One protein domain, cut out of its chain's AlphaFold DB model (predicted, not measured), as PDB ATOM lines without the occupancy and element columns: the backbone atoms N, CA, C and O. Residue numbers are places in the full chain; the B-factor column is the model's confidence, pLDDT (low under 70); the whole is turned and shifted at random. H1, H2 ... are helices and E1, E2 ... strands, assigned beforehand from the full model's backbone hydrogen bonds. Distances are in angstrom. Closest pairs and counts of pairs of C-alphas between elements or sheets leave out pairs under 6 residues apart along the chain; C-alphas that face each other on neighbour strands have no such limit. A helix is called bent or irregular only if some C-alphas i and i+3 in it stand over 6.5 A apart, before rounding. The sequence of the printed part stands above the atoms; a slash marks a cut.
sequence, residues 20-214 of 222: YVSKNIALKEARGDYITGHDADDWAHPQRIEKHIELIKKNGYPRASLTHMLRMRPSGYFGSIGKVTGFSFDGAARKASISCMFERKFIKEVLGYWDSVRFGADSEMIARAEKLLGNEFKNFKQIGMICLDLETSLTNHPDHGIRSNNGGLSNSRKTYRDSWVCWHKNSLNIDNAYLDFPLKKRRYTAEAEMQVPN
ATOM      1  N   TYR A  20     123.262 128.819 117.095       96.62
ATOM      2  CA  TYR A  20     122.289 129.213 116.068       96.62
ATOM      3  C   TYR A  20     121.030 129.851 116.641       96.62
ATOM      4  O   TYR A  20     120.550 130.832 116.085       96.62
ATOM      5  N   VAL A  21     120.551 129.390 117.799       97.56
ATOM      6  CA  VAL A  21     119.470 130.084 118.516       97.56
ATOM      7  C   VAL A  21     119.945 131.470 118.961       97.56
ATOM      8  O   VAL A  21     119.230 132.447 118.764       97.56
ATOM      9  N   SER A  22     121.185 131.590 119.449       97.38
ATOM     10  CA  SER A  22     121.786 132.892 119.783       97.38
ATOM     11  C   SER A  22     121.896 133.813 118.558       97.38
ATOM     12  O   SER A  22     121.552 134.991 118.637       97.38
ATOM     13  N   LYS A  23     122.314 133.278 117.401       97.25
ATOM     14  CA  LYS A  23     122.357 134.005 116.118       97.25
ATOM     15  C   LYS A  23     120.962 134.449 115.679       97.25
ATOM     16  O   LYS A  23     120.817 135.579 115.231       97.25
ATOM     17  N   ASN A  24     119.937 133.620 115.865       97.88
ATOM     18  CA  ASN A  24     118.553 133.979 115.558       97.88
ATOM     19  C   ASN A  24     118.023 135.103 116.458       97.88
ATOM     20  O   ASN A  24     117.363 136.017 115.967       97.88
ATOM     21  N   ILE A  25     118.342 135.076 117.756       97.62
ATOM     22  CA  ILE A  25     117.997 136.157 118.693       97.62
ATOM     23  C   ILE A  25     118.691 137.457 118.274       97.62
ATOM     24  O   ILE A  25     118.035 138.488 118.153       97.62
ATOM     25  N   ALA A  26     119.991 137.409 117.971       96.75
ATOM     26  CA  ALA A  26     120.729 138.572 117.481       96.75
ATOM     27  C   ALA A  26     120.196 139.082 116.128       96.75
ATOM     28  O   ALA A  26     120.127 140.290 115.907       96.75
ATOM     29  N   LEU A  27     119.770 138.180 115.237       97.19
ATOM     30  CA  LEU A  27     119.208 138.523 113.932       97.19
ATOM     31  C   LEU A  27     117.914 139.338 114.053       97.19
ATOM     32  O   LEU A  27     117.721 140.260 113.264       97.19
ATOM     33  N   LYS A  28     117.066 139.066 115.058       96.31
ATOM     34  CA  LYS A  28     115.855 139.872 115.324       96.31
ATOM     35  C   LYS A  28     116.174 141.344 115.607       96.31
ATOM     36  O   LYS A  28     115.370 142.213 115.293       96.31
ATOM     37  N   GLU A  29     117.348 141.613 116.171       95.69
ATOM     38  CA  GLU A  29     117.803 142.953 116.557       95.69
ATOM     39  C   GLU A  29     118.668 143.634 115.481       95.69
ATOM     40  O   GLU A  29     119.005 144.819 115.597       95.69
ATOM     41  N   ALA A  30     119.060 142.899 114.438       96.00
ATOM     42  CA  ALA A  30     119.990 143.375 113.425       96.00
ATOM     43  C   ALA A  30     119.323 144.368 112.454       96.00
ATOM     44  O   ALA A  30     118.254 144.117 111.897       96.00
ATOM     45  N   ARG A  31     119.983 145.514 112.227       95.75
ATOM     46  CA  ARG A  31     119.416 146.657 111.482       95.75
ATOM     47  C   ARG A  31     120.152 147.029 110.192       95.75
ATOM     48  O   ARG A  31     119.598 147.780 109.398       95.75
ATOM     49  N   GLY A  32     121.365 146.518 109.977       96.38
ATOM     50  CA  GLY A  32     122.159 146.826 108.782       96.38
ATOM     51  C   GLY A  32     121.537 146.275 107.496       96.38
ATOM     52  O   GLY A  32     120.755 145.329 107.537       96.38
ATOM     53  N   ASP A  33     121.893 146.841 106.344       97.94
ATOM     54  CA  ASP A  33     121.406 146.353 105.041       97.94
ATOM     55  C   ASP A  33     121.962 144.971 104.685       97.94
ATOM     56  O   ASP A  33     121.313 144.194 103.986       97.94
ATOM     57  N   TYR A  34     123.126 144.639 105.242       98.50
ATOM     58  CA  TYR A  34     123.748 143.326 105.163       98.50
ATOM     59  C   TYR A  34     123.982 142.757 106.561       98.50
ATOM     60  O   TYR A  34     124.380 143.477 107.480       98.50
ATOM     61  N   ILE A  35     123.766 141.453 106.705       98.38
ATOM     62  CA  ILE A  35     123.973 140.695 107.939       98.38
ATOM     63  C   ILE A  35     125.104 139.691 107.726       98.38
ATOM     64  O   ILE A  35     125.100 138.949 106.749       98.38
ATOM     65  N   THR A  36     126.061 139.638 108.651       97.94
ATOM     66  CA  THR A  36     127.138 138.636 108.683       97.94
ATOM     67  C   THR A  36     127.476 138.282 110.132       97.94
ATOM     68  O   THR A  36     127.054 138.984 111.052       97.94
ATOM     69  N   GLY A  37     128.211 137.191 110.351       96.00
ATOM     70  CA  GLY A  37     128.581 136.720 111.685       96.00
ATOM     71  C   GLY A  37     130.069 136.856 111.996       96.00
ATOM     72  O   GLY A  37     130.908 137.070 111.122       96.00
ATOM     73  N   HIS A  38     130.420 136.707 113.265       95.25
ATOM     74  CA  HIS A  38     131.794 136.506 113.709       95.25
ATOM     75  C   HIS A  38     131.748 135.692 114.999       95.25
ATOM     76  O   HIS A  38     130.984 136.043 115.899       95.25
ATOM     77  N   ASP A  39     132.491 134.591 115.052       92.06
ATOM     78  CA  ASP A  39     132.553 133.757 116.247       92.06
ATOM     79  C   ASP A  39     133.605 134.344 117.216       92.06
ATOM     80  O   ASP A  39     134.524 135.053 116.806       92.06
ATOM     81  N   ALA A  40     133.405 134.147 118.522       90.50
ATOM     82  CA  ALA A  40     134.136 134.878 119.567       90.50
ATOM     83  C   ALA A  40     135.612 134.465 119.717       90.50
ATOM     84  O   ALA A  40     136.385 135.169 120.365       90.50
ATOM     85  N   ASP A  41     135.978 133.321 119.149       89.06
ATOM     86  CA  ASP A  41     137.305 132.709 119.145       89.06
ATOM     87  C   ASP A  41     138.074 132.935 117.830       89.06
ATOM     88  O   ASP A  41     139.198 132.453 117.677       89.06
ATOM     89  N   ASP A  42     137.496 133.695 116.897       92.38
ATOM     90  CA  ASP A  42     138.113 134.041 115.621       92.38
ATOM     91  C   ASP A  42     138.711 135.454 115.632       92.38
ATOM     92  O   ASP A  42     138.268 136.353 116.348       92.38
ATOM     93  N   TRP A  43     139.691 135.685 114.757       94.94
ATOM     94  CA  TRP A  43     140.243 137.010 114.498       94.94
ATOM     95  C   TRP A  43     139.820 137.514 113.119       94.94
ATOM     96  O   TRP A  43     140.136 136.914 112.086       94.94
ATOM     97  N   ALA A  44     139.095 138.631 113.078       96.38
ATOM     98  CA  ALA A  44     138.757 139.310 111.833       96.38
ATOM     99  C   ALA A  44     139.909 140.206 111.367       96.38
ATOM    100  O   ALA A  44     140.423 141.025 112.127       96.38
ATOM    101  N   HIS A  45     140.243 140.130 110.078       97.00
ATOM    102  CA  HIS A  45     141.091 141.141 109.457       97.00
ATOM    103  C   HIS A  45     140.411 142.524 109.589       97.00
ATOM    104  O   HIS A  45     139.212 142.614 109.312       97.00
ATOM    105  N   PRO A  46     141.126 143.616 109.927       97.19
ATOM    106  CA  PRO A  46     140.510 144.937 110.136       97.19
ATOM    107  C   PRO A  46     139.661 145.426 108.951       97.19
ATOM    108  O   PRO A  46     138.593 146.000 109.128       97.19
ATOM    109  N   GLN A  47     140.097 145.111 107.729       97.69
ATOM    110  CA  GLN A  47     139.387 145.432 106.483       97.69
ATOM    111  C   GLN A  47     138.420 144.336 105.995       97.69
ATOM    112  O   GLN A  47     138.043 144.325 104.824       97.69
ATOM    113  N   ARG A  48     138.055 143.354 106.835       97.69
ATOM    114  CA  ARG A  48     137.206 142.218 106.430       97.69
ATOM    115  C   ARG A  48     135.898 142.698 105.804       97.69
ATOM    116  O   ARG A  48     135.577 142.277 104.697       97.69
ATOM    117  N   ILE A  49     135.163 143.550 106.524       97.94
ATOM    118  CA  ILE A  49     133.840 144.040 106.106       97.94
ATOM    119  C   ILE A  49     133.974 144.981 104.907       97.94
ATOM    120  O   ILE A  49     133.255 144.803 103.931       97.94
ATOM    121  N   GLU A  50     134.920 145.925 104.960       98.38
ATOM    122  CA  GLU A  50     135.209 146.881 103.880       98.38
ATOM    123  C   GLU A  50     135.419 146.161 102.541       98.38
ATOM    124  O   GLU A  50     134.627 146.328 101.614       98.38
ATOM    125  N   LYS A  51     136.409 145.264 102.477       98.44
ATOM    126  CA  LYS A  51     136.750 144.530 101.250       98.44
ATOM    127  C   LYS A  51     135.636 143.586 100.792       98.44
ATOM    128  O   LYS A  51     135.436 143.412  99.593       98.44
ATOM    129  N   HIS A  52     134.877 142.987 101.718       98.44
ATOM    130  CA  HIS A  52     133.754 142.116 101.344       98.44
ATOM    131  C   HIS A  52     132.625 142.935 100.698       98.44
ATOM    132  O   HIS A  52     132.114 142.555  99.645       98.44
ATOM    133  N   ILE A  53     132.296 144.109 101.248       98.44
ATOM    134  CA  ILE A  53     131.311 145.030 100.659       98.44
ATOM    135  C   ILE A  53     131.782 145.578  99.305       98.44
ATOM    136  O   ILE A  53     130.976 145.675  98.380       98.44
ATOM    137  N   GLU A  54     133.066 145.901  99.140       98.56
ATOM    138  CA  GLU A  54     133.622 146.299  97.835       98.56
ATOM    139  C   GLU A  54     133.431 145.209  96.775       98.56
ATOM    140  O   GLU A  54     133.013 145.498  95.651       98.56
ATOM    141  N   LEU A  55     133.672 143.944  97.133       98.56
ATOM    142  CA  LEU A  55     133.441 142.811  96.239       98.56
ATOM    143  C   LEU A  55     131.956 142.639  95.910       98.56
ATOM    144  O   LEU A  55     131.629 142.407  94.747       98.56
ATOM    145  N   ILE A  56     131.054 142.813  96.880       98.50
ATOM    146  CA  ILE A  56     129.600 142.808  96.652       98.50
ATOM    147  C   ILE A  56     129.217 143.898  95.640       98.50
ATOM    148  O   ILE A  56     128.589 143.595  94.624       98.50
ATOM    149  N   LYS A  57     129.664 145.142  95.849       98.44
ATOM    150  CA  LYS A  57     129.403 146.274  94.940       98.44
ATOM    151  C   LYS A  57     129.910 145.997  93.526       98.44
ATOM    152  O   LYS A  57     129.173 146.162  92.557       98.44
ATOM    153  N   LYS A  58     131.152 145.519  93.402       98.50
ATOM    154  CA  LYS A  58     131.796 145.228  92.110       98.50
ATOM    155  C   LYS A  58     131.118 144.089  91.337       98.50
ATOM    156  O   LYS A  58     131.297 143.989  90.129       98.50
ATOM    157  N   ASN A  59     130.353 143.234  92.016       98.44
ATOM    158  CA  ASN A  59     129.702 142.061  91.429       98.44
ATOM    159  C   ASN A  59     128.173 142.195  91.355       98.44
ATOM    160  O   ASN A  59     127.479 141.181  91.304       98.44
ATOM    161  N   GLY A  60     127.653 143.427  91.331       97.75
ATOM    162  CA  GLY A  60     126.229 143.680  91.103       97.75
ATOM    163  C   GLY A  60     125.339 143.388  92.310       97.75
ATOM    164  O   GLY A  60     124.200 142.984  92.122       97.75
ATOM    165  N   TYR A  61     125.851 143.593  93.528       98.31
ATOM    166  CA  TYR A  61     125.102 143.453  94.785       98.31
ATOM    167  C   TYR A  61     124.430 142.079  94.967       98.31
ATOM    168  O   TYR A  61     123.215 142.009  95.145       98.31
ATOM    169  N   PRO A  62     125.193 140.968  94.937       98.62
ATOM    170  CA  PRO A  62     124.620 139.648  95.176       98.62
ATOM    171  C   PRO A  62     123.942 139.581  96.551       98.62
ATOM    172  O   PRO A  62     124.536 139.987  97.556       98.62
ATOM    173  N   ARG A  63     122.734 139.004  96.624       98.69
ATOM    174  CA  ARG A  63     121.964 138.897  97.880       98.69
ATOM    175  C   ARG A  63     122.612 138.015  98.938       98.69
ATOM    176  O   ARG A  63     122.266 138.118 100.112       98.69
ATOM    177  N   ALA A  64     123.546 137.149  98.560       98.75
ATOM    178  CA  ALA A  64     124.387 136.445  99.514       98.75
ATOM    179  C   ALA A  64     125.770 136.160  98.932       98.75
ATOM    180  O   ALA A  64     125.932 135.862  97.745       98.75
ATOM    181  N   SER A  65     126.788 136.239  99.781       98.62
ATOM    182  CA  SER A  65     128.148 135.870  99.409       98.62
ATOM    183  C   SER A  65     128.968 135.412 100.607       98.62
ATOM    184  O   SER A  65     128.634 135.704 101.753       98.62
ATOM    185  N   LEU A  66     130.056 134.692 100.355       97.25
ATOM    186  CA  LEU A  66     130.983 134.240 101.391       97.25
ATOM    187  C   LEU A  66     132.429 134.583 101.036       97.25
ATOM    188  O   LEU A  66     132.770 134.804  99.871       97.25
ATOM    189  N   THR A  67     133.271 134.603 102.063       97.69
ATOM    190  CA  THR A  67     134.724 134.778 101.954       97.69
ATOM    191  C   THR A  67     135.443 133.599 102.611       97.69
ATOM    192  O   THR A  67     134.818 132.639 103.074       97.69
ATOM    193  N   HIS A  68     136.769 133.627 102.618       97.38
ATOM    194  CA  HIS A  68     137.605 132.546 103.122       97.38
ATOM    195  C   HIS A  68     138.326 132.932 104.415       97.38
ATOM    196  O   HIS A  68     138.461 134.107 104.768       97.38
ATOM    197  N   MET A  69     138.801 131.909 105.115       96.19
ATOM    198  CA  MET A  69     139.607 132.020 106.324       96.19
ATOM    199  C   MET A  69     140.806 131.083 106.272       96.19
ATOM    200  O   MET A  69     140.820 130.118 105.501       96.19
ATOM    201  N   LEU A  70     141.789 131.370 107.120       95.56
ATOM    202  CA  LEU A  70     142.902 130.476 107.424       95.56
ATOM    203  C   LEU A  70     142.669 129.828 108.786       95.56
ATOM    204  O   LEU A  70     142.279 130.507 109.734       95.56
ATOM    205  N   ARG A  71     142.934 128.524 108.900       92.69
ATOM    206  CA  ARG A  71     142.973 127.844 110.202       92.69
ATOM    207  C   ARG A  71     144.375 127.912 110.766       92.69
ATOM    208  O   ARG A  71     145.310 127.474 110.098       92.69
ATOM    209  N   MET A  72     144.518 128.408 111.988       93.25
ATOM    210  CA  MET A  72     145.817 128.544 112.650       93.25
ATOM    211  C   MET A  72     145.773 127.962 114.055       93.25
ATOM    212  O   MET A  72     144.813 128.165 114.791       93.25
ATOM    213  N   ARG A  73     146.826 127.236 114.425       91.38
ATOM    214  CA  ARG A  73     147.051 126.767 115.796       91.38
ATOM    215  C   ARG A  73     147.532 127.929 116.672       91.38
ATOM    216  O   ARG A  73     148.084 128.888 116.130       91.38
ATOM    217  N   PRO A  74     147.437 127.823 118.012       90.19
ATOM    218  CA  PRO A  74     147.997 128.824 118.927       90.19
ATOM    219  C   PRO A  74     149.484 129.131 118.689       90.19
ATOM    220  O   PRO A  74     149.937 130.238 118.946       90.19
ATOM    221  N   SER A  75     150.237 128.168 118.152       91.38
ATOM    222  CA  SER A  75     151.649 128.320 117.794       91.38
ATOM    223  C   SER A  75     151.911 129.188 116.553       91.38
ATOM    224  O   SER A  75     153.066 129.399 116.205       91.38
ATOM    225  N   GLY A  76     150.873 129.655 115.853       89.62
ATOM    226  CA  GLY A  76     150.998 130.454 114.628       89.62
ATOM    227  C   GLY A  76     151.167 129.633 113.345       89.62
ATOM    228  O   GLY A  76     151.163 130.193 112.254       89.62
ATOM    229  N   TYR A  77     151.261 128.306 113.437       91.00
ATOM    230  CA  TYR A  77     151.289 127.432 112.263       91.00
ATOM    231  C   TYR A  77     149.882 127.172 111.720       91.00
ATOM    232  O   TYR A  77     148.905 127.136 112.474       91.00
ATOM    233  N   PHE A  78     149.772 126.922 110.412       90.50
ATOM    234  CA  PHE A  78     148.508 126.497 109.815       90.50
ATOM    235  C   PHE A  78     148.027 125.178 110.430       90.50
ATOM    236  O   PHE A  78     148.778 124.212 110.548       90.50
ATOM    237  N   GLY A  79     146.751 125.142 110.817       84.50
ATOM    238  CA  GLY A  79     146.131 123.975 111.446       84.50
ATOM    239  C   GLY A  79     145.931 122.802 110.488       84.50
ATOM    240  O   GLY A  79     146.010 121.641 110.886       84.50
ATOM    241  N   SER A  80     145.735 123.099 109.200       75.94
ATOM    242  CA  SER A  80     145.628 122.105 108.135       75.94
ATOM    243  C   SER A  80     146.025 122.740 106.803       75.94
ATOM    244  O   SER A  80     145.469 123.769 106.434       75.94
ATOM    245  N   ILE A  81     146.914 122.081 106.061       87.88
ATOM    246  CA  ILE A  81     147.133 122.307 104.626       87.88
ATOM    247  C   ILE A  81     146.643 121.047 103.912       87.88
ATOM    248  O   ILE A  81     146.919 119.933 104.359       87.88
ATOM    249  N   GLY A  82     145.851 121.203 102.860       86.19
ATOM    250  CA  GLY A  82     145.202 120.094 102.169       86.19
ATOM    251  C   GLY A  82     145.156 120.266 100.658       86.19
ATOM    252  O   GLY A  82     145.830 121.111 100.077       86.19
ATOM    253  N   LYS A  83     144.341 119.431 100.009       89.38
ATOM    254  CA  LYS A  83     144.126 119.491  98.559       89.38
ATOM    255  C   LYS A  83     143.277 120.707  98.184       89.38
ATOM    256  O   LYS A  83     142.356 121.073  98.916       89.38
ATOM    257  N   VAL A  84     143.525 121.250  96.996       93.56
ATOM    258  CA  VAL A  84     142.622 122.216  96.359       93.56
ATOM    259  C   VAL A  84     141.293 121.523  96.046       93.56
ATOM    260  O   VAL A  84     141.258 120.459  95.430       93.56
ATOM    261  N   THR A  85     140.192 122.110  96.507       91.25
ATOM    262  CA  THR A  85     138.820 121.604  96.359       91.25
ATOM    263  C   THR A  85     137.844 122.768  96.169       91.25
ATOM    264  O   THR A  85     138.205 123.931  96.329       91.25
ATOM    265  N   GLY A  86     136.559 122.487  95.932       87.75
ATOM    266  CA  GLY A  86     135.524 123.532  95.960       87.75
ATOM    267  C   GLY A  86     135.379 124.243  97.318       87.75
ATOM    268  O   GLY A  86     134.780 125.316  97.393       87.75
ATOM    269  N   PHE A  87     135.928 123.665  98.392       88.69
ATOM    270  CA  PHE A  87     135.912 124.236  99.738       88.69
ATOM    271  C   PHE A  87     137.207 124.985 100.099       88.69
ATOM    272  O   PHE A  87     137.191 125.793 101.026       88.69
ATOM    273  N   SER A  88     138.312 124.746  99.384       94.12
ATOM    274  CA  SER A  88     139.612 125.396  99.596       94.12
ATOM    275  C   SER A  88     140.313 125.640  98.264       94.12
ATOM    276  O   SER A  88     140.632 124.688  97.558       94.12
ATOM    277  N   PHE A  89     140.545 126.903  97.904       93.38
ATOM    278  CA  PHE A  89     141.021 127.249  96.559       93.38
ATOM    279  C   PHE A  89     142.540 127.139  96.369       93.38
ATOM    280  O   PHE A  89     142.988 127.128  95.227       93.38
ATOM    281  N   ASP A  90     143.320 127.075  97.448       93.75
ATOM    282  CA  ASP A  90     144.791 127.002  97.433       93.75
ATOM    283  C   ASP A  90     145.347 125.926  98.390       93.75
ATOM    284  O   ASP A  90     146.557 125.783  98.532       93.75
ATOM    285  N   GLY A  91     144.471 125.159  99.049       92.56
ATOM    286  CA  GLY A  91     144.841 124.143 100.035       92.56
ATOM    287  C   GLY A  91     145.036 124.668 101.462       92.56
ATOM    288  O   GLY A  91     145.018 123.860 102.392       92.56
ATOM    289  N   ALA A  92     145.165 125.981 101.667       93.25
ATOM    290  CA  ALA A  92     145.314 126.603 102.985       93.25
ATOM    291  C   ALA A  92     144.058 127.392 103.389       93.25
ATOM    292  O   ALA A  92     143.479 127.170 104.455       93.25
ATOM    293  N   ALA A  93     143.598 128.288 102.520       95.19
ATOM    294  CA  ALA A  93     142.384 129.062 102.695       95.19
ATOM    295  C   ALA A  93     141.155 128.195 102.416       95.19
ATOM    296  O   ALA A  93     141.060 127.529 101.383       95.19
ATOM    297  N   ARG A  94     140.171 128.223 103.316       93.62
ATOM    298  CA  ARG A  94     138.905 127.482 103.180       93.62
ATOM    299  C   ARG A  94     137.701 128.399 103.319       93.62
ATOM    300  O   ARG A  94     137.804 129.444 103.959       93.62
ATOM    301  N   LYS A  95     136.566 128.011 102.726       95.00
ATOM    302  CA  LYS A  95     135.298 128.738 102.881       95.00
ATOM    303  C   LYS A  95     135.044 128.973 104.373       95.00
ATOM    304  O   LYS A  95     135.135 128.041 105.180       95.00
ATOM    305  N   ALA A  96     134.727 130.210 104.728       95.38
ATOM    306  CA  ALA A  96     134.421 130.583 106.094       95.38
ATOM    307  C   ALA A  96     132.909 130.747 106.245       95.38
ATOM    308  O   ALA A  96     132.361 131.805 105.959       95.38
ATOM    309  N   SER A  97     132.215 129.698 106.685       95.31
ATOM    310  CA  SER A  97     130.750 129.723 106.797       95.31
ATOM    311  C   SER A  97     130.242 130.899 107.639       95.31
ATOM    312  O   SER A  97     129.269 131.554 107.270       95.31
ATOM    313  N   ILE A  98     130.947 131.227 108.727       95.25
ATOM    314  CA  ILE A  98     130.617 132.361 109.598       95.25
ATOM    315  C   ILE A  98     130.723 133.725 108.898       95.25
ATOM    316  O   ILE A  98     130.031 134.667 109.285       95.25
ATOM    317  N   SER A  99     131.545 133.842 107.847       96.38
ATOM    318  CA  SER A  99     131.687 135.087 107.092       96.38
ATOM    319  C   SER A  99     130.611 135.291 106.037       96.38
ATOM    320  O   SER A  99     130.617 136.339 105.387       96.38
ATOM    321  N   CYS A 100     129.695 134.333 105.853       98.12
ATOM    322  CA  CYS A 100     128.619 134.508 104.895       98.12
ATOM    323  C   CYS A 100     127.840 135.785 105.233       98.12
ATOM    324  O   CYS A 100     127.471 136.039 106.384       98.12
ATOM    325  N   MET A 101     127.705 136.637 104.226       98.62
ATOM    326  CA  MET A 101     127.039 137.919 104.296       98.62
ATOM    327  C   MET A 101     125.798 137.841 103.426       98.62
ATOM    328  O   MET A 101     125.885 137.477 102.252       98.62
ATOM    329  N   PHE A 102     124.662 138.191 104.008       98.75
ATOM    330  CA  PHE A 102     123.362 138.151 103.359       98.75
ATOM    331  C   PHE A 102     122.760 139.549 103.334       98.75
ATOM    332  O   PHE A 102     122.850 140.281 104.319       98.75
ATOM    333  N   GLU A 103     122.095 139.903 102.242       98.75
ATOM    334  CA  GLU A 103     121.183 141.037 102.215       98.75
ATOM    335  C   GLU A 103     120.067 140.801 103.247       98.75
ATOM    336  O   GLU A 103     119.418 139.747 103.278       98.75
ATOM    337  N   ARG A 104     119.824 141.788 104.115       98.38
ATOM    338  CA  ARG A 104     118.838 141.674 105.196       98.38
ATOM    339  C   ARG A 104     117.425 141.455 104.660       98.38
ATOM    340  O   ARG A 104     116.666 140.710 105.277       98.38
ATOM    341  N   LYS A 105     117.069 142.080 103.531       98.31
ATOM    342  CA  LYS A 105     115.751 141.912 102.901       98.31
ATOM    343  C   LYS A 105     115.534 140.459 102.472       98.31
ATOM    344  O   LYS A 105     114.544 139.857 102.878       98.31
ATOM    345  N   PHE A 106     116.501 139.868 101.771       98.50
ATOM    346  CA  PHE A 106     116.479 138.452 101.405       98.50
ATOM    347  C   PHE A 106     116.355 137.511 102.614       98.50
ATOM    348  O   PHE A 106     115.542 136.586 102.588       98.50
ATOM    349  N   ILE A 107     117.089 137.757 103.707       97.69
ATOM    350  CA  ILE A 107     116.893 136.988 104.948       97.69
ATOM    351  C   ILE A 107     115.464 137.146 105.478       97.69
ATOM    352  O   ILE A 107     114.802 136.154 105.772       97.69
ATOM    353  N   LYS A 108     114.987 138.386 105.603       97.75
ATOM    354  CA  LYS A 108     113.715 138.702 106.259       97.75
ATOM    355  C   LYS A 108     112.499 138.185 105.492       97.75
ATOM    356  O   LYS A 108     111.500 137.862 106.125       97.75
ATOM    357  N   GLU A 109     112.568 138.147 104.168       97.75
ATOM    358  CA  GLU A 109     111.419 137.829 103.313       97.75
ATOM    359  C   GLU A 109     111.485 136.412 102.737       97.75
ATOM    360  O   GLU A 109     110.442 135.834 102.457       97.75
ATOM    361  N   VAL A 110     112.684 135.831 102.588       98.31
ATOM    362  CA  VAL A 110     112.865 134.557 101.874       98.31
ATOM    363  C   VAL A 110     113.550 133.485 102.712       98.31
ATOM    364  O   VAL A 110     113.011 132.392 102.829       98.31
ATOM    365  N   LEU A 111     114.744 133.725 103.268       97.88
ATOM    366  CA  LEU A 111     115.484 132.641 103.943       97.88
ATOM    367  C   LEU A 111     114.963 132.333 105.346       97.88
ATOM    368  O   LEU A 111     115.009 131.177 105.774       97.88
ATOM    369  N   GLY A 112     114.524 133.356 106.074       97.75
ATOM    370  CA  GLY A 112     114.242 133.271 107.499       97.75
ATOM    371  C   GLY A 112     115.507 133.035 108.322       97.75
ATOM    372  O   GLY A 112     116.543 133.662 108.106       97.75
ATOM    373  N   TYR A 113     115.406 132.133 109.287       97.94
ATOM    374  CA  TYR A 113     116.381 131.949 110.356       97.94
ATOM    375  C   TYR A 113     117.264 130.704 110.156       97.94
ATOM    376  O   TYR A 113     116.991 129.849 109.304       97.94
ATOM    377  N   TRP A 114     118.319 130.579 110.967       97.62
ATOM    378  CA  TRP A 114     119.060 129.322 111.109       97.62
ATOM    379  C   TRP A 114     118.192 128.280 111.827       97.62
ATOM    380  O   TRP A 114     117.407 128.618 112.718       97.62
ATOM    381  N   ASP A 115     118.356 127.000 111.492       97.06
ATOM    382  CA  ASP A 115     117.703 125.917 112.235       97.06
ATOM    383  C   ASP A 115     118.161 125.898 113.706       97.06
ATOM    384  O   ASP A 115     119.328 126.140 114.025       97.06
ATOM    385  N   SER A 116     117.230 125.600 114.614       96.00
ATOM    386  CA  SER A 116     117.456 125.558 116.065       96.00
ATOM    387  C   SER A 116     118.101 124.230 116.477       96.00
ATOM    388  O   SER A 116     117.508 123.408 117.181       96.00
ATOM    389  N   VAL A 117     119.318 124.014 115.981       96.00
ATOM    390  CA  VAL A 117     120.208 122.905 116.347       96.00
ATOM    391  C   VAL A 117     121.476 123.432 117.028       96.00
ATOM    392  O   VAL A 117     121.728 124.633 117.051       96.00
ATOM    393  N   ARG A 118     122.294 122.549 117.604       94.12
ATOM    394  CA  ARG A 118     123.537 122.902 118.311       94.12
ATOM    395  C   ARG A 118     124.738 123.068 117.378       94.12
ATOM    396  O   ARG A 118     125.640 123.840 117.687       94.12
ATOM    397  N   PHE A 119     124.753 122.382 116.235       92.94
ATOM    398  CA  PHE A 119     125.839 122.430 115.248       92.94
ATOM    399  C   PHE A 119     125.329 122.172 113.817       92.94
ATOM    400  O   PHE A 119     124.373 121.432 113.619       92.94
ATOM    401  N   GLY A 120     125.978 122.767 112.808       93.12
ATOM    402  CA  GLY A 120     125.766 122.465 111.383       93.12
ATOM    403  C   GLY A 120     124.696 123.277 110.639       93.12
ATOM    404  O   GLY A 120     124.578 123.113 109.425       93.12
ATOM    405  N   ALA A 121     123.941 124.161 111.303       96.06
ATOM    406  CA  ALA A 121     122.894 124.959 110.647       96.06
ATOM    407  C   ALA A 121     123.435 126.057 109.711       96.06
ATOM    408  O   ALA A 121     122.711 126.554 108.855       96.06
ATOM    409  N   ASP A 122     124.707 126.446 109.845       95.81
ATOM    410  CA  ASP A 122     125.374 127.357 108.904       95.81
ATOM    411  C   ASP A 122     125.450 126.747 107.504       95.81
ATOM    412  O   ASP A 122     125.142 127.408 106.517       95.81
ATOM    413  N   SER A 123     125.813 125.467 107.435       96.44
ATOM    414  CA  SER A 123     125.901 124.714 106.187       96.44
ATOM    415  C   SER A 123     124.532 124.603 105.521       96.44
ATOM    416  O   SER A 123     124.438 124.772 104.310       96.44
ATOM    417  N   GLU A 124     123.475 124.383 106.310       97.81
ATOM    418  CA  GLU A 124     122.099 124.348 105.807       97.81
ATOM    419  C   GLU A 124     121.670 125.710 105.248       97.81
ATOM    420  O   GLU A 124     121.242 125.780 104.098       97.81
ATOM    421  N   MET A 125     121.838 126.801 106.005       98.06
ATOM    422  CA  MET A 125     121.418 128.135 105.559       98.06
ATOM    423  C   MET A 125     122.187 128.604 104.316       98.06
ATOM    424  O   MET A 125     121.590 129.183 103.406       98.06
ATOM    425  N   ILE A 126     123.494 128.329 104.249       98.31
ATOM    426  CA  ILE A 126     124.316 128.638 103.071       98.31
ATOM    427  C   ILE A 126     123.855 127.810 101.872       98.31
ATOM    428  O   ILE A 126     123.635 128.384 100.811       98.31
ATOM    429  N   ALA A 127     123.648 126.500 102.031       98.06
ATOM    430  CA  ALA A 127     123.185 125.642 100.940       98.06
ATOM    431  C   ALA A 127     121.787 126.044 100.443       98.06
ATOM    432  O   ALA A 127     121.541 126.064  99.234       98.06
ATOM    433  N   ARG A 128     120.886 126.435 101.355       98.38
ATOM    434  CA  ARG A 128     119.557 126.962 101.016       98.38
ATOM    435  C   ARG A 128     119.672 128.239 100.184       98.38
ATOM    436  O   ARG A 128     119.004 128.356  99.160       98.38
ATOM    437  N   ALA A 129     120.550 129.162 100.574       98.56
ATOM    438  CA  ALA A 129     120.816 130.381  99.813       98.56
ATOM    439  C   ALA A 129     121.469 130.095  98.449       98.56
ATOM    440  O   ALA A 129     120.987 130.600  97.437       98.56
ATOM    441  N   GLU A 130     122.511 129.258  98.399       98.00
ATOM    442  CA  GLU A 130     123.189 128.837  97.161       98.00
ATOM    443  C   GLU A 130     122.183 128.225  96.167       98.00
ATOM    444  O   GLU A 130     122.189 128.569  94.985       98.00
ATOM    445  N   LYS A 131     121.264 127.374  96.642       98.12
ATOM    446  CA  LYS A 131     120.243 126.726  95.806       98.12
ATOM    447  C   LYS A 131     119.229 127.711  95.213       98.12
ATOM    448  O   LYS A 131     118.840 127.531  94.062       98.12
ATOM    449  N   LEU A 132     118.795 128.714  95.978       98.44
ATOM    450  CA  LEU A 132     117.792 129.697  95.540       98.44
ATOM    451  C   LEU A 132     118.379 130.778  94.629       98.44
ATOM    452  O   LEU A 132     117.712 131.240  93.708       98.44
ATOM    453  N   LEU A 133     119.613 131.198  94.907       98.31
ATOM    454  CA  LEU A 133     120.277 132.295  94.205       98.31
ATOM    455  C   LEU A 133     121.054 131.823  92.969       98.31
ATOM    456  O   LEU A 133     121.306 132.610  92.055       98.31
ATOM    457  N   GLY A 134     121.469 130.553  92.929       97.81
ATOM    458  CA  GLY A 134     122.288 130.016  91.845       97.81
ATOM    459  C   GLY A 134     123.542 130.864  91.621       97.81
ATOM    460  O   GLY A 134     124.321 131.100  92.541       97.81
ATOM    461  N   ASN A 135     123.716 131.367  90.397       97.44
ATOM    462  CA  ASN A 135     124.884 132.165  90.002       97.44
ATOM    463  C   ASN A 135     124.972 133.540  90.679       97.44
ATOM    464  O   ASN A 135     126.029 134.180  90.617       97.44
ATOM    465  N   GLU A 136     123.882 134.020  91.278       98.25
ATOM    466  CA  GLU A 136     123.893 135.252  92.060       98.25
ATOM    467  C   GLU A 136     124.664 135.059  93.372       98.25
ATOM    468  O   GLU A 136     125.368 135.972  93.793       98.25
ATOM    469  N   PHE A 137     124.635 133.864  93.977       98.56
ATOM    470  CA  PHE A 137     125.463 133.580  95.146       98.56
ATOM    471  C   PHE A 137     126.946 133.644  94.768       98.56
ATOM    472  O   PHE A 137     127.398 132.948  93.853       98.56
ATOM    473  N   LYS A 138     127.737 134.448  95.487       98.25
ATOM    474  CA  LYS A 138     129.173 134.586  95.206       98.25
ATOM    475  C   LYS A 138     130.050 133.988  96.294       98.25
ATOM    476  O   LYS A 138     129.883 134.244  97.481       98.25
ATOM    477  N   ASN A 139     131.067 133.253  95.861       97.12
ATOM    478  CA  ASN A 139     132.174 132.843  96.709       97.12
ATOM    479  C   ASN A 139     133.426 133.647  96.335       97.12
ATOM    480  O   ASN A 139     134.061 133.379  95.312       97.12
ATOM    481  N   PHE A 140     133.785 134.626  97.159       97.81
ATOM    482  CA  PHE A 140     134.944 135.468  96.917       97.81
ATOM    483  C   PHE A 140     136.208 134.869  97.535       97.81
ATOM    484  O   PHE A 140     136.262 134.572  98.729       97.81
ATOM    485  N   LYS A 141     137.280 134.776  96.740       96.50
ATOM    486  CA  LYS A 141     138.621 134.335  97.178       96.50
ATOM    487  C   LYS A 141     139.360 135.401  98.010       96.50
ATOM    488  O   LYS A 141     140.563 135.584  97.879       96.50
ATOM    489  N   GLN A 142     138.631 136.135  98.845       96.88
ATOM    490  CA  GLN A 142     139.179 137.043  99.846       96.88
ATOM    491  C   GLN A 142     139.404 136.255 101.136       96.88
ATOM    492  O   GLN A 142     138.475 135.619 101.629       96.88
ATOM    493  N   ILE A 143     140.601 136.338 101.711       96.88
ATOM    494  CA  ILE A 143     140.868 135.842 103.064       96.88
ATOM    495  C   ILE A 143     140.564 136.983 104.038       96.88
ATOM    496  O   ILE A 143     141.214 138.025 103.999       96.88
ATOM    497  N   GLY A 144     139.529 136.818 104.861       95.62
ATOM    498  CA  GLY A 144     139.036 137.869 105.758       95.62
ATOM    499  C   GLY A 144     139.208 137.575 107.245       95.62
ATOM    500  O   GLY A 144     138.941 138.453 108.064       95.62
ATOM    501  N   MET A 145     139.595 136.351 107.609       95.81
ATOM    502  CA  MET A 145     139.671 135.912 109.002       95.81
ATOM    503  C   MET A 145     140.772 134.878 109.214       95.81
ATOM    504  O   MET A 145     141.117 134.115 108.306       95.81
ATOM    505  N   ILE A 146     141.246 134.826 110.451       95.06
ATOM    506  CA  ILE A 146     142.040 133.735 111.002       95.06
ATOM    507  C   ILE A 146     141.169 133.051 112.051       95.06
ATOM    508  O   ILE A 146     140.714 133.698 112.989       95.06
ATOM    509  N   CYS A 147     140.931 131.758 111.876       93.38
ATOM    510  CA  CYS A 147     140.094 130.972 112.770       93.38
ATOM    511  C   CYS A 147     140.953 130.008 113.584       93.38
ATOM    512  O   CYS A 147     141.777 129.273 113.022       93.38
ATOM    513  N   LEU A 148     140.742 129.984 114.897       90.19
ATOM    514  CA  LEU A 148     141.584 129.224 115.813       90.19
ATOM    515  C   LEU A 148     141.346 127.714 115.681       90.19
ATOM    516  O   LEU A 148     140.210 127.236 115.703       90.19
ATOM    517  N   ASP A 149     142.427 126.948 115.557       86.75
ATOM    518  CA  ASP A 149     142.408 125.492 115.488       86.75
ATOM    519  C   ASP A 149     142.889 124.859 116.792       86.75
ATOM    520  O   ASP A 149     144.088 124.683 117.015       86.75
ATOM    521  N   LEU A 150     141.922 124.535 117.654       81.19
ATOM    522  CA  LEU A 150     142.124 123.803 118.902       81.19
ATOM    523  C   LEU A 150     141.617 122.371 118.775       81.19
ATOM    524  O   LEU A 150     140.535 122.138 118.227       81.19
ATOM    525  N   GLU A 151     142.340 121.426 119.367       73.88
ATOM    526  CA  GLU A 151     141.903 120.028 119.493       73.88
ATOM    527  C   GLU A 151     140.566 119.914 120.240       73.88
ATOM    528  O   GLU A 151     139.716 119.114 119.869       73.88
ATOM    529  N   THR A 152     140.324 120.794 121.212       75.38
ATOM    530  CA  THR A 152     139.093 120.844 122.015       75.38
ATOM    531  C   THR A 152     137.927 121.574 121.339       75.38
ATOM    532  O   THR A 152     136.855 121.703 121.931       75.38
ATOM    533  N   SER A 153     138.099 122.084 120.113       76.56
ATOM    534  CA  SER A 153     137.023 122.797 119.414       76.56
ATOM    535  C   SER A 153     135.857 121.870 119.061       76.56
ATOM    536  O   SER A 153     136.043 120.694 118.755       76.56
ATOM    537  N   LEU A 154     134.639 122.419 118.985       76.12
ATOM    538  CA  LEU A 154     133.443 121.669 118.572       76.12
ATOM    539  C   LEU A 154     133.617 120.990 117.203       76.12
ATOM    540  O   LEU A 154     133.053 119.931 116.940       76.12
ATOM    541  N   THR A 155     134.405 121.595 116.313       70.62
ATOM    542  CA  THR A 155     134.728 121.015 115.006       70.62
ATOM    543  C   THR A 155     135.659 119.809 115.092       70.62
ATOM    544  O   THR A 155     135.561 118.933 114.234       70.62
ATOM    545  N   ASN A 156     136.510 119.744 116.112       70.00
ATOM    546  CA  ASN A 156     137.451 118.649 116.340       70.00
ATOM    547  C   ASN A 156     136.946 117.650 117.400       70.00
ATOM    548  O   ASN A 156     137.640 116.683 117.693       70.00
ATOM    549  N   HIS A 157     135.729 117.837 117.933       72.75
ATOM    550  CA  HIS A 157     135.134 116.928 118.912       72.75
ATOM    551  C   HIS A 157     135.039 115.493 118.355       72.75
ATOM    552  O   HIS A 157     134.528 115.323 117.240       72.75
ATOM    553  N   PRO A 158     135.443 114.460 119.116       64.12
ATOM    554  CA  PRO A 158     135.486 113.078 118.629       64.12
ATOM    555  C   PRO A 158     134.120 112.569 118.154       64.12
ATOM    556  O   PRO A 158     134.037 111.934 117.103       64.12
ATOM    557  N   ASP A 159     133.047 112.922 118.871       69.88
ATOM    558  CA  ASP A 159     131.699 112.401 118.585       69.88
ATOM    559  C   ASP A 159     130.816 113.317 117.724       69.88
ATOM    560  O   ASP A 159     129.960 112.833 116.990       69.88
ATOM    561  N   HIS A 160     131.028 114.639 117.756       72.62
ATOM    562  CA  HIS A 160     130.159 115.624 117.085       72.62
ATOM    563  C   HIS A 160     130.905 116.493 116.057       72.62
ATOM    564  O   HIS A 160     130.335 117.430 115.486       72.62
ATOM    565  N   GLY A 161     132.192 116.227 115.835       68.12
ATOM    566  CA  GLY A 161     133.067 117.013 114.975       68.12
ATOM    567  C   GLY A 161     132.906 116.735 113.481       68.12
ATOM    568  O   GLY A 161     132.151 115.871 113.029       68.12
ATOM    569  N   ILE A 162     133.655 117.500 112.686       68.31
ATOM    570  CA  ILE A 162     133.751 117.329 111.227       68.31
ATOM    571  C   ILE A 162     134.805 116.295 110.812       68.31
ATOM    572  O   ILE A 162     134.826 115.864 109.660       68.31
ATOM    573  N   ARG A 163     135.668 115.910 111.755       65.94
ATOM    574  CA  ARG A 163     136.637 114.814 111.677       65.94
ATOM    575  C   ARG A 163     136.474 113.958 112.936       65.94
ATOM    576  O   ARG A 163     137.337 113.953 113.801       65.94
ATOM    577  N   SER A 164     135.305 113.333 113.057       62.38
ATOM    578  CA  SER A 164     134.995 112.379 114.127       62.38
ATOM    579  C   SER A 164     135.899 111.142 114.050       62.38
ATOM    580  O   SER A 164     136.621 110.965 113.064       62.38
ATOM    581  N   ASN A 165     135.804 110.248 115.039       60.66
ATOM    582  CA  ASN A 165     136.584 109.000 115.113       60.66
ATOM    583  C   ASN A 165     136.543 108.146 113.824       60.66
ATOM    584  O   ASN A 165     137.461 107.378 113.560       60.66
ATOM    585  N   ASN A 166     135.525 108.330 112.977       55.09
ATOM    586  CA  ASN A 166     135.367 107.629 111.700       55.09
ATOM    587  C   ASN A 166     136.132 108.279 110.524       55.09
ATOM    588  O   ASN A 166     135.905 107.918 109.369       55.09
ATOM    589  N   GLY A 167     136.979 109.285 110.767       59.59
ATOM    590  CA  GLY A 167     137.739 109.990 109.725       59.59
ATOM    591  C   GLY A 167     136.909 110.961 108.867       59.59
ATOM    592  O   GLY A 167     137.392 111.458 107.851       59.59
ATOM    593  N   GLY A 168     135.667 111.254 109.271       72.00
ATOM    594  CA  GLY A 168     134.724 112.121 108.553       72.00
ATOM    595  C   GLY A 168     133.702 112.792 109.477       72.00
ATOM    596  O   GLY A 168     133.875 112.807 110.695       72.00
ATOM    597  N   LEU A 169     132.628 113.358 108.912       77.00
ATOM    598  CA  LEU A 169     131.532 113.944 109.703       77.00
ATOM    599  C   LEU A 169     130.966 112.917 110.691       77.00
ATOM    600  O   LEU A 169     130.801 111.754 110.321       77.00
ATOM    601  N   SER A 170     130.618 113.361 111.903       82.44
ATOM    602  CA  SER A 170     129.848 112.528 112.832       82.44
ATOM    603  C   SER A 170     128.556 112.012 112.193       82.44
ATOM    604  O   SER A 170     128.001 112.644 111.285       82.44
ATOM    605  N   ASN A 171     128.039 110.889 112.696       86.25
ATOM    606  CA  ASN A 171     126.777 110.328 112.211       86.25
ATOM    607  C   ASN A 171     125.634 111.343 112.325       86.25
ATOM    608  O   ASN A 171     124.912 111.536 111.353       86.25
ATOM    609  N   SER A 172     125.535 112.075 113.439       88.94
ATOM    610  CA  SER A 172     124.518 113.117 113.616       88.94
ATOM    611  C   SER A 172     124.634 114.241 112.585       88.94
ATOM    612  O   SER A 172     123.642 114.593 111.942       88.94
ATOM    613  N   ARG A 173     125.850 114.747 112.316       91.38
ATOM    614  CA  ARG A 173     126.077 115.738 111.249       91.38
ATOM    615  C   ARG A 173     125.728 115.193 109.872       91.38
ATOM    616  O   ARG A 173     125.183 115.935 109.058       91.38
ATOM    617  N   LYS A 174     126.066 113.933 109.595       91.44
ATOM    618  CA  LYS A 174     125.788 113.284 108.312       91.44
ATOM    619  C   LYS A 174     124.285 113.096 108.107       91.44
ATOM    620  O   LYS A 174     123.787 113.544 107.083       91.44
ATOM    621  N   THR A 175     123.568 112.533 109.080       94.00
ATOM    622  CA  THR A 175     122.106 112.361 109.035       94.00
ATOM    623  C   THR A 175     121.402 113.699 108.842       94.00
ATOM    624  O   THR A 175     120.563 113.827 107.950       94.00
ATOM    625  N   TYR A 176     121.792 114.718 109.615       96.56
ATOM    626  CA  TYR A 176     121.238 116.063 109.472       96.56
ATOM    627  C   TYR A 176     121.479 116.628 108.071       96.56
ATOM    628  O   TYR A 176     120.536 117.058 107.406       96.56
ATOM    629  N   ARG A 177     122.731 116.560 107.596       96.44
ATOM    630  CA  ARG A 177     123.123 117.002 106.254       96.44
ATOM    631  C   ARG A 177     122.327 116.309 105.165       96.44
ATOM    632  O   ARG A 177     121.734 116.973 104.323       96.44
ATOM    633  N   ASP A 178     122.318 114.988 105.175       96.94
ATOM    634  CA  ASP A 178     121.684 114.198 104.128       96.94
ATOM    635  C   ASP A 178     120.158 114.444 104.121       96.94
ATOM    636  O   ASP A 178     119.553 114.518 103.048       96.94
ATOM    637  N   SER A 179     119.550 114.695 105.289       97.44
ATOM    638  CA  SER A 179     118.137 115.073 105.405       97.44
ATOM    639  C   SER A 179     117.823 116.422 104.748       97.44
ATOM    640  O   SER A 179     116.919 116.490 103.907       97.44
ATOM    641  N   TRP A 180     118.570 117.488 105.064       97.69
ATOM    642  CA  TRP A 180     118.306 118.792 104.444       97.69
ATOM    643  C   TRP A 180     118.721 118.854 102.977       97.69
ATOM    644  O   TRP A 180     118.015 119.481 102.191       97.69
ATOM    645  N   VAL A 181     119.766 118.129 102.559       98.00
ATOM    646  CA  VAL A 181     120.131 117.987 101.137       98.00
ATOM    647  C   VAL A 181     118.987 117.340 100.355       98.00
ATOM    648  O   VAL A 181     118.625 117.818  99.278       98.00
ATOM    649  N   CYS A 182     118.399 116.266 100.889       97.75
ATOM    650  CA  CYS A 182     117.277 115.576 100.259       97.75
ATOM    651  C   CYS A 182     116.072 116.510 100.089       97.75
ATOM    652  O   CYS A 182     115.520 116.630  98.993       97.75
ATOM    653  N   TRP A 183     115.693 117.239 101.139       97.81
ATOM    654  CA  TRP A 183     114.576 118.179 101.057       97.81
ATOM    655  C   TRP A 183     114.883 119.378 100.143       97.81
ATOM    656  O   TRP A 183     114.029 119.762  99.344       97.81
ATOM    657  N   HIS A 184     116.104 119.937 100.169       98.00
ATOM    658  CA  HIS A 184     116.509 121.008  99.241       98.00
ATOM    659  C   HIS A 184     116.423 120.556  97.780       98.00
ATOM    660  O   HIS A 184     116.069 121.341  96.903       98.00
ATOM    661  N   LYS A 185     116.742 119.289  97.501       97.25
ATOM    662  CA  LYS A 185     116.660 118.726  96.151       97.25
ATOM    663  C   LYS A 185     115.217 118.544  95.680       97.25
ATOM    664  O   LYS A 185     114.936 118.831  94.521       97.25
ATOM    665  N   ASN A 186     114.341 118.049  96.552       96.81
ATOM    666  CA  ASN A 186     113.011 117.573  96.164       96.81
ATOM    667  C   ASN A 186     111.886 118.586  96.401       96.81
ATOM    668  O   ASN A 186     110.793 118.407  95.869       96.81
ATOM    669  N   SER A 187     112.100 119.603  97.239       96.44
ATOM    670  CA  SER A 187     111.003 120.453  97.716       96.44
ATOM    671  C   SER A 187     111.332 121.940  97.792       96.44
ATOM    672  O   SER A 187     110.405 122.735  97.668       96.44
ATOM    673  N   LEU A 188     112.594 122.338  97.988       97.75
ATOM    674  CA  LEU A 188     112.943 123.753  98.174       97.75
ATOM    675  C   LEU A 188     112.617 124.602  96.938       97.75
ATOM    676  O   LEU A 188     113.112 124.350  95.839       97.75
ATOM    677  N   ASN A 189     111.854 125.662  97.169       96.44
ATOM    678  CA  ASN A 189     111.608 126.765  96.251       96.44
ATOM    679  C   ASN A 189     111.496 128.079  97.045       96.44
ATOM    680  O   ASN A 189     111.624 128.087  98.270       96.44
ATOM    681  N   ILE A 190     111.293 129.197  96.348       95.62
ATOM    682  CA  ILE A 190     111.248 130.526  96.972       95.62
ATOM    683  C   ILE A 190     110.100 130.663  97.989       95.62
ATOM    684  O   ILE A 190     110.295 131.270  99.039       95.62
ATOM    685  N   ASP A 191     108.955 130.025  97.733       95.50
ATOM    686  CA  ASP A 191     107.730 130.161  98.533       95.50
ATOM    687  C   ASP A 191     107.782 129.365  99.842       95.50
ATOM    688  O   ASP A 191     107.068 129.667 100.798       95.50
ATOM    689  N   ASN A 192     108.636 128.340  99.913       95.94
ATOM    690  CA  ASN A 192     108.789 127.494 101.096       95.94
ATOM    691  C   ASN A 192     110.182 127.560 101.738       95.94
ATOM    692  O   ASN A 192     110.462 126.806 102.674       95.94
ATOM    693  N   ALA A 193     111.048 128.461 101.271       97.31
ATOM    694  CA  ALA A 193     112.396 128.636 101.799       97.31
ATOM    695  C   ALA A 193     112.405 129.148 103.246       97.31
ATOM    696  O   ALA A 193     113.242 128.719 104.044       97.31
ATOM    697  N   TYR A 194     111.449 130.006 103.602       97.94
ATOM    698  CA  TYR A 194     111.471 130.774 104.846       97.94
ATOM    699  C   TYR A 194     111.387 129.892 106.084       97.94
ATOM    700  O   TYR A 194     110.364 129.250 106.303       97.94
ATOM    701  N   LEU A 195     112.438 129.837 106.905       97.25
ATOM    702  CA  LEU A 195     112.428 129.070 108.153       97.25
ATOM    703  C   LEU A 195     112.045 129.962 109.340       97.25
ATOM    704  O   LEU A 195     112.737 130.939 109.605       97.25
ATOM    705  N   ASP A 196     110.974 129.617 110.062       97.00
ATOM    706  CA  ASP A 196     110.517 130.357 111.248       97.00
ATOM    707  C   ASP A 196     111.494 130.268 112.436       97.00
ATOM    708  O   ASP A 196     112.146 129.244 112.655       97.00
ATOM    709  N   PHE A 197     111.494 131.310 113.274       96.62
ATOM    710  CA  PHE A 197     112.083 131.291 114.612       96.62
ATOM    711  C   PHE A 197     111.155 131.980 115.637       96.62
ATOM    712  O   PHE A 197     110.820 133.150 115.440       96.62
ATOM    713  N   PRO A 198     110.761 131.311 116.742       95.62
ATOM    714  CA  PRO A 198     111.019 129.904 117.068       95.62
ATOM    715  C   PRO A 198     110.495 128.938 115.996       95.62
ATOM    716  O   PRO A 198     109.525 129.235 115.298       95.62
ATOM    717  N   LEU A 199     111.162 127.793 115.839       92.75
ATOM    718  CA  LEU A 199     110.849 126.834 114.782       92.75
ATOM    719  C   LEU A 199     109.446 126.238 114.986       92.75
ATOM    720  O   LEU A 199     109.213 125.521 115.955       92.75
ATOM    721  N   LYS A 200     108.519 126.494 114.052       89.31
ATOM    722  CA  LYS A 200     107.142 125.961 114.111       89.31
ATOM    723  C   LYS A 200     107.049 124.501 113.672       89.31
ATOM    724  O   LYS A 200     106.358 123.701 114.291       89.31
ATOM    725  N   LYS A 201     107.734 124.157 112.578       89.69
ATOM    726  CA  LYS A 201     107.748 122.809 112.000       89.69
ATOM    727  C   LYS A 201     109.145 122.479 111.498       89.69
ATOM    728  O   LYS A 201     109.696 123.189 110.659       89.69
ATOM    729  N   ARG A 202     109.700 121.370 111.986       91.00
ATOM    730  CA  ARG A 202     111.002 120.869 111.546       91.00
ATOM    731  C   ARG A 202     110.878 120.237 110.155       91.00
ATOM    732  O   ARG A 202     110.011 119.397 109.929       91.00
ATOM    733  N   ARG A 203     111.730 120.677 109.222       91.50
ATOM    734  CA  ARG A 203     111.774 120.192 107.826       91.50
ATOM    735  C   ARG A 203     112.758 119.046 107.620       91.50
ATOM    736  O   ARG A 203     112.581 118.251 106.705       91.50
ATOM    737  N   TYR A 204     113.787 118.999 108.460       93.06
ATOM    738  CA  TYR A 204     114.926 118.100 108.330       93.06
ATOM    739  C   TYR A 204     115.100 117.322 109.621       93.06
ATOM    740  O   TYR A 204     115.016 117.891 110.710       93.06
ATOM    741  N   THR A 205     115.366 116.032 109.504       94.56
ATOM    742  CA  THR A 205     115.699 115.182 110.640       94.56
ATOM    743  C   THR A 205     116.994 115.672 111.270       94.56
ATOM    744  O   THR A 205     118.006 115.805 110.590       94.56
ATOM    745  N   ALA A 206     116.961 115.919 112.575       94.19
ATOM    746  CA  ALA A 206     118.132 116.181 113.396       94.19
ATOM    747  C   ALA A 206     118.066 115.239 114.599       94.19
ATOM    748  O   ALA A 206     117.004 115.111 115.210       94.19
ATOM    749  N   GLU A 207     119.174 114.584 114.934       93.50
ATOM    750  CA  GLU A 207     119.236 113.702 116.105       93.50
ATOM    751  C   GLU A 207     118.927 114.476 117.390       93.50
ATOM    752  O   GLU A 207     119.160 115.686 117.460       93.50
ATOM    753  N   ALA A 208     118.416 113.798 118.420       91.81
ATOM    754  CA  ALA A 208     118.006 114.445 119.670       91.81
ATOM    755  C   ALA A 208     119.126 115.304 120.291       91.81
ATOM    756  O   ALA A 208     118.868 116.420 120.733       91.81
ATOM    757  N   GLU A 209     120.380 114.840 120.229       90.69
ATOM    758  CA  GLU A 209     121.567 115.575 120.696       90.69
ATOM    759  C   GLU A 209     121.818 116.898 119.956       90.69
ATOM    760  O   GLU A 209     122.407 117.831 120.505       90.69
ATOM    761  N   MET A 210     121.372 116.999 118.701       93.94
ATOM    762  CA  MET A 210     121.516 118.209 117.903       93.94
ATOM    763  C   MET A 210     120.436 119.219 118.234       93.94
ATOM    764  O   MET A 210     120.662 120.410 118.051       93.94
ATOM    765  N   GLN A 211     119.256 118.777 118.656       94.69
ATOM    766  CA  GLN A 211     118.119 119.666 118.836       94.69
ATOM    767  C   GLN A 211     118.286 120.514 120.100       94.69
ATOM    768  O   GLN A 211     118.726 120.043 121.149       94.69
ATOM    769  N   VAL A 212     117.920 121.791 120.001       95.12
ATOM    770  CA  VAL A 212     117.756 122.641 121.183       95.12
ATOM    771  C   VAL A 212     116.320 122.462 121.687       95.12
ATOM    772  O   VAL A 212     115.399 122.604 120.878       95.12
ATOM    773  N   PRO A 213     116.095 122.149 122.977       94.25
ATOM    774  CA  PRO A 213     114.746 121.993 123.514       94.25
ATOM    775  C   PRO A 213     113.885 123.237 123.275       94.25
ATOM    776  O   PRO A 213     114.319 124.365 123.509       94.25
ATOM    777  N   ASN A 214     112.636 123.045 122.839       92.56
ATOM    778  CA  ASN A 214     111.735 124.166 122.552       92.56
ATOM    779  C   ASN A 214     111.471 125.040 123.786       92.56
ATOM    780  O   ASN A 214     111.355 126.254 123.646       92.56
TER     781      ASN A 214
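Overview. This is residues 20 to 214 of the 222 residues of a protein of Halomonas azerica (UniProt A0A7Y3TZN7). A strongly twisted sheet built on two long parallel strands, E2 and E5, forms one part of this domain; H2 packs over one face of it, and H4 stands by the end where E2 begins and E5 starts. H5 lies side by side with H4, farther from the sheet, H3 meets H4 crosswise, H1 is away from the sheet, and the unnamed residues 187 to 214 run back past H3 and H5. The printed part has 195 residues with five named helices and five named strands; along the chain come H1, E1, H2, E2, E3 and E4, then H3, H4, E5 and H5, and the sheet is branched, with E2 and E5 parallel and the neighbour pairs E1 and E5, E2 and E3, and E2 and E4 antiparallel. The class is mixed, helices and strands, with 90 residues in named elements, under half of those printed. The whole is compact, with a radius of gyration of the C-alphas of 16.5 A and spans of 46 by 42 by 30 A.

Along the chain. H1, residues 20 to 29, begins at C-alpha 20 at (122.289, 129.213, 116.068) and measures 14.5 A. E1, residues 42 to 44, is followed by H2, residues 48 to 58, which measures 15.6 A. E2, residues 64 to 72, measures 26.3 A, from C-alpha 64 at (124.387, 136.445, 99.514) to C-alpha 72 at (145.817, 128.544, 112.650). E3 is residues 93 to 95 and E4 residues 101 to 103. H3, residues 104 to 111, is irregular, but only just: C-alphas 108 and 111 are 6.7 A apart. H4, residues 121 to 136, measures 21.3 A; it is irregular, with C-alphas 132 and 135 9.3 A apart, and has a kink of 52 degrees near residue 130. E5, residues 138 to 148, measures 24.6 A and bends by 73 degrees at residue 141. H5, residues 171 to 186, measures 22.3 A and ends at C-alpha 186 at (113.011, 117.573, 96.164).

Arrangement. E2 has three neighbours in the branched sheet: E3, beside its residues 68 to 70, and E4, beside 64 to 65, lie on one side of it, and E5, beside 65 to 72, on the other side. E2 and E5 are parallel, with N 68 and O 142 2.8 A apart, within hydrogen-bond range. E2 and E3 form a hairpin, with N 69 and O 94 at 2.9 A. E2 and E4 are antiparallel, with N 101 and O 65 at 2.8 A. The edge strand E1 is antiparallel to E5, with N 43 and O 146 at 2.8 A. Residues 34 to 35 pair with residues 102 to 103 of E4, antiparallel. H2 is on the sheet at a height of 8.6 A, over E2 and E5, slantwise to the strands at 37 degrees to E2 on the local plane; the closest C-alphas of H2 and E5 are those of Arg 48 and Gly 144, 4.8 A apart. H4 only grazes the sheet, with its residues 126 to 136. H4 touches H5 with residues 124 to 131 alone, at a shallow tilt of 30 degrees, the same way; the closest C-alphas are those of Glu 124 and Trp 180, 6.9 A. H3 and H4 only just touch, with 3 pairs of C-alphas within 8 A, about perpendicular at 81 degrees; the closest C-alphas are those of Leu 111 and Ala 129, 7.1 A. H1 is close to H4 but not clearly touching it, with the closest C-alphas, those of Tyr 20 and Ala 121, 6.9 A apart. In H2, H3 and H5 every O i to N i+4 pair is within hydrogen-bond range; in H1 5 of 6 are, and in H4 10 of 12.

Size, cuts and confidence. The two C-alphas farthest apart are those of Ser 75 and Asp 191, 48.0 A. The printed part has no cut. The links from H1 to E1, E2 to E3 and E5 to H5 are long, with 12, 20 and 22 residues, and residues 187 to 214 hold no named element. The mean pLDDT of the printed part is 92.7; residues 158 to 159 and 161 to 167 are under 70.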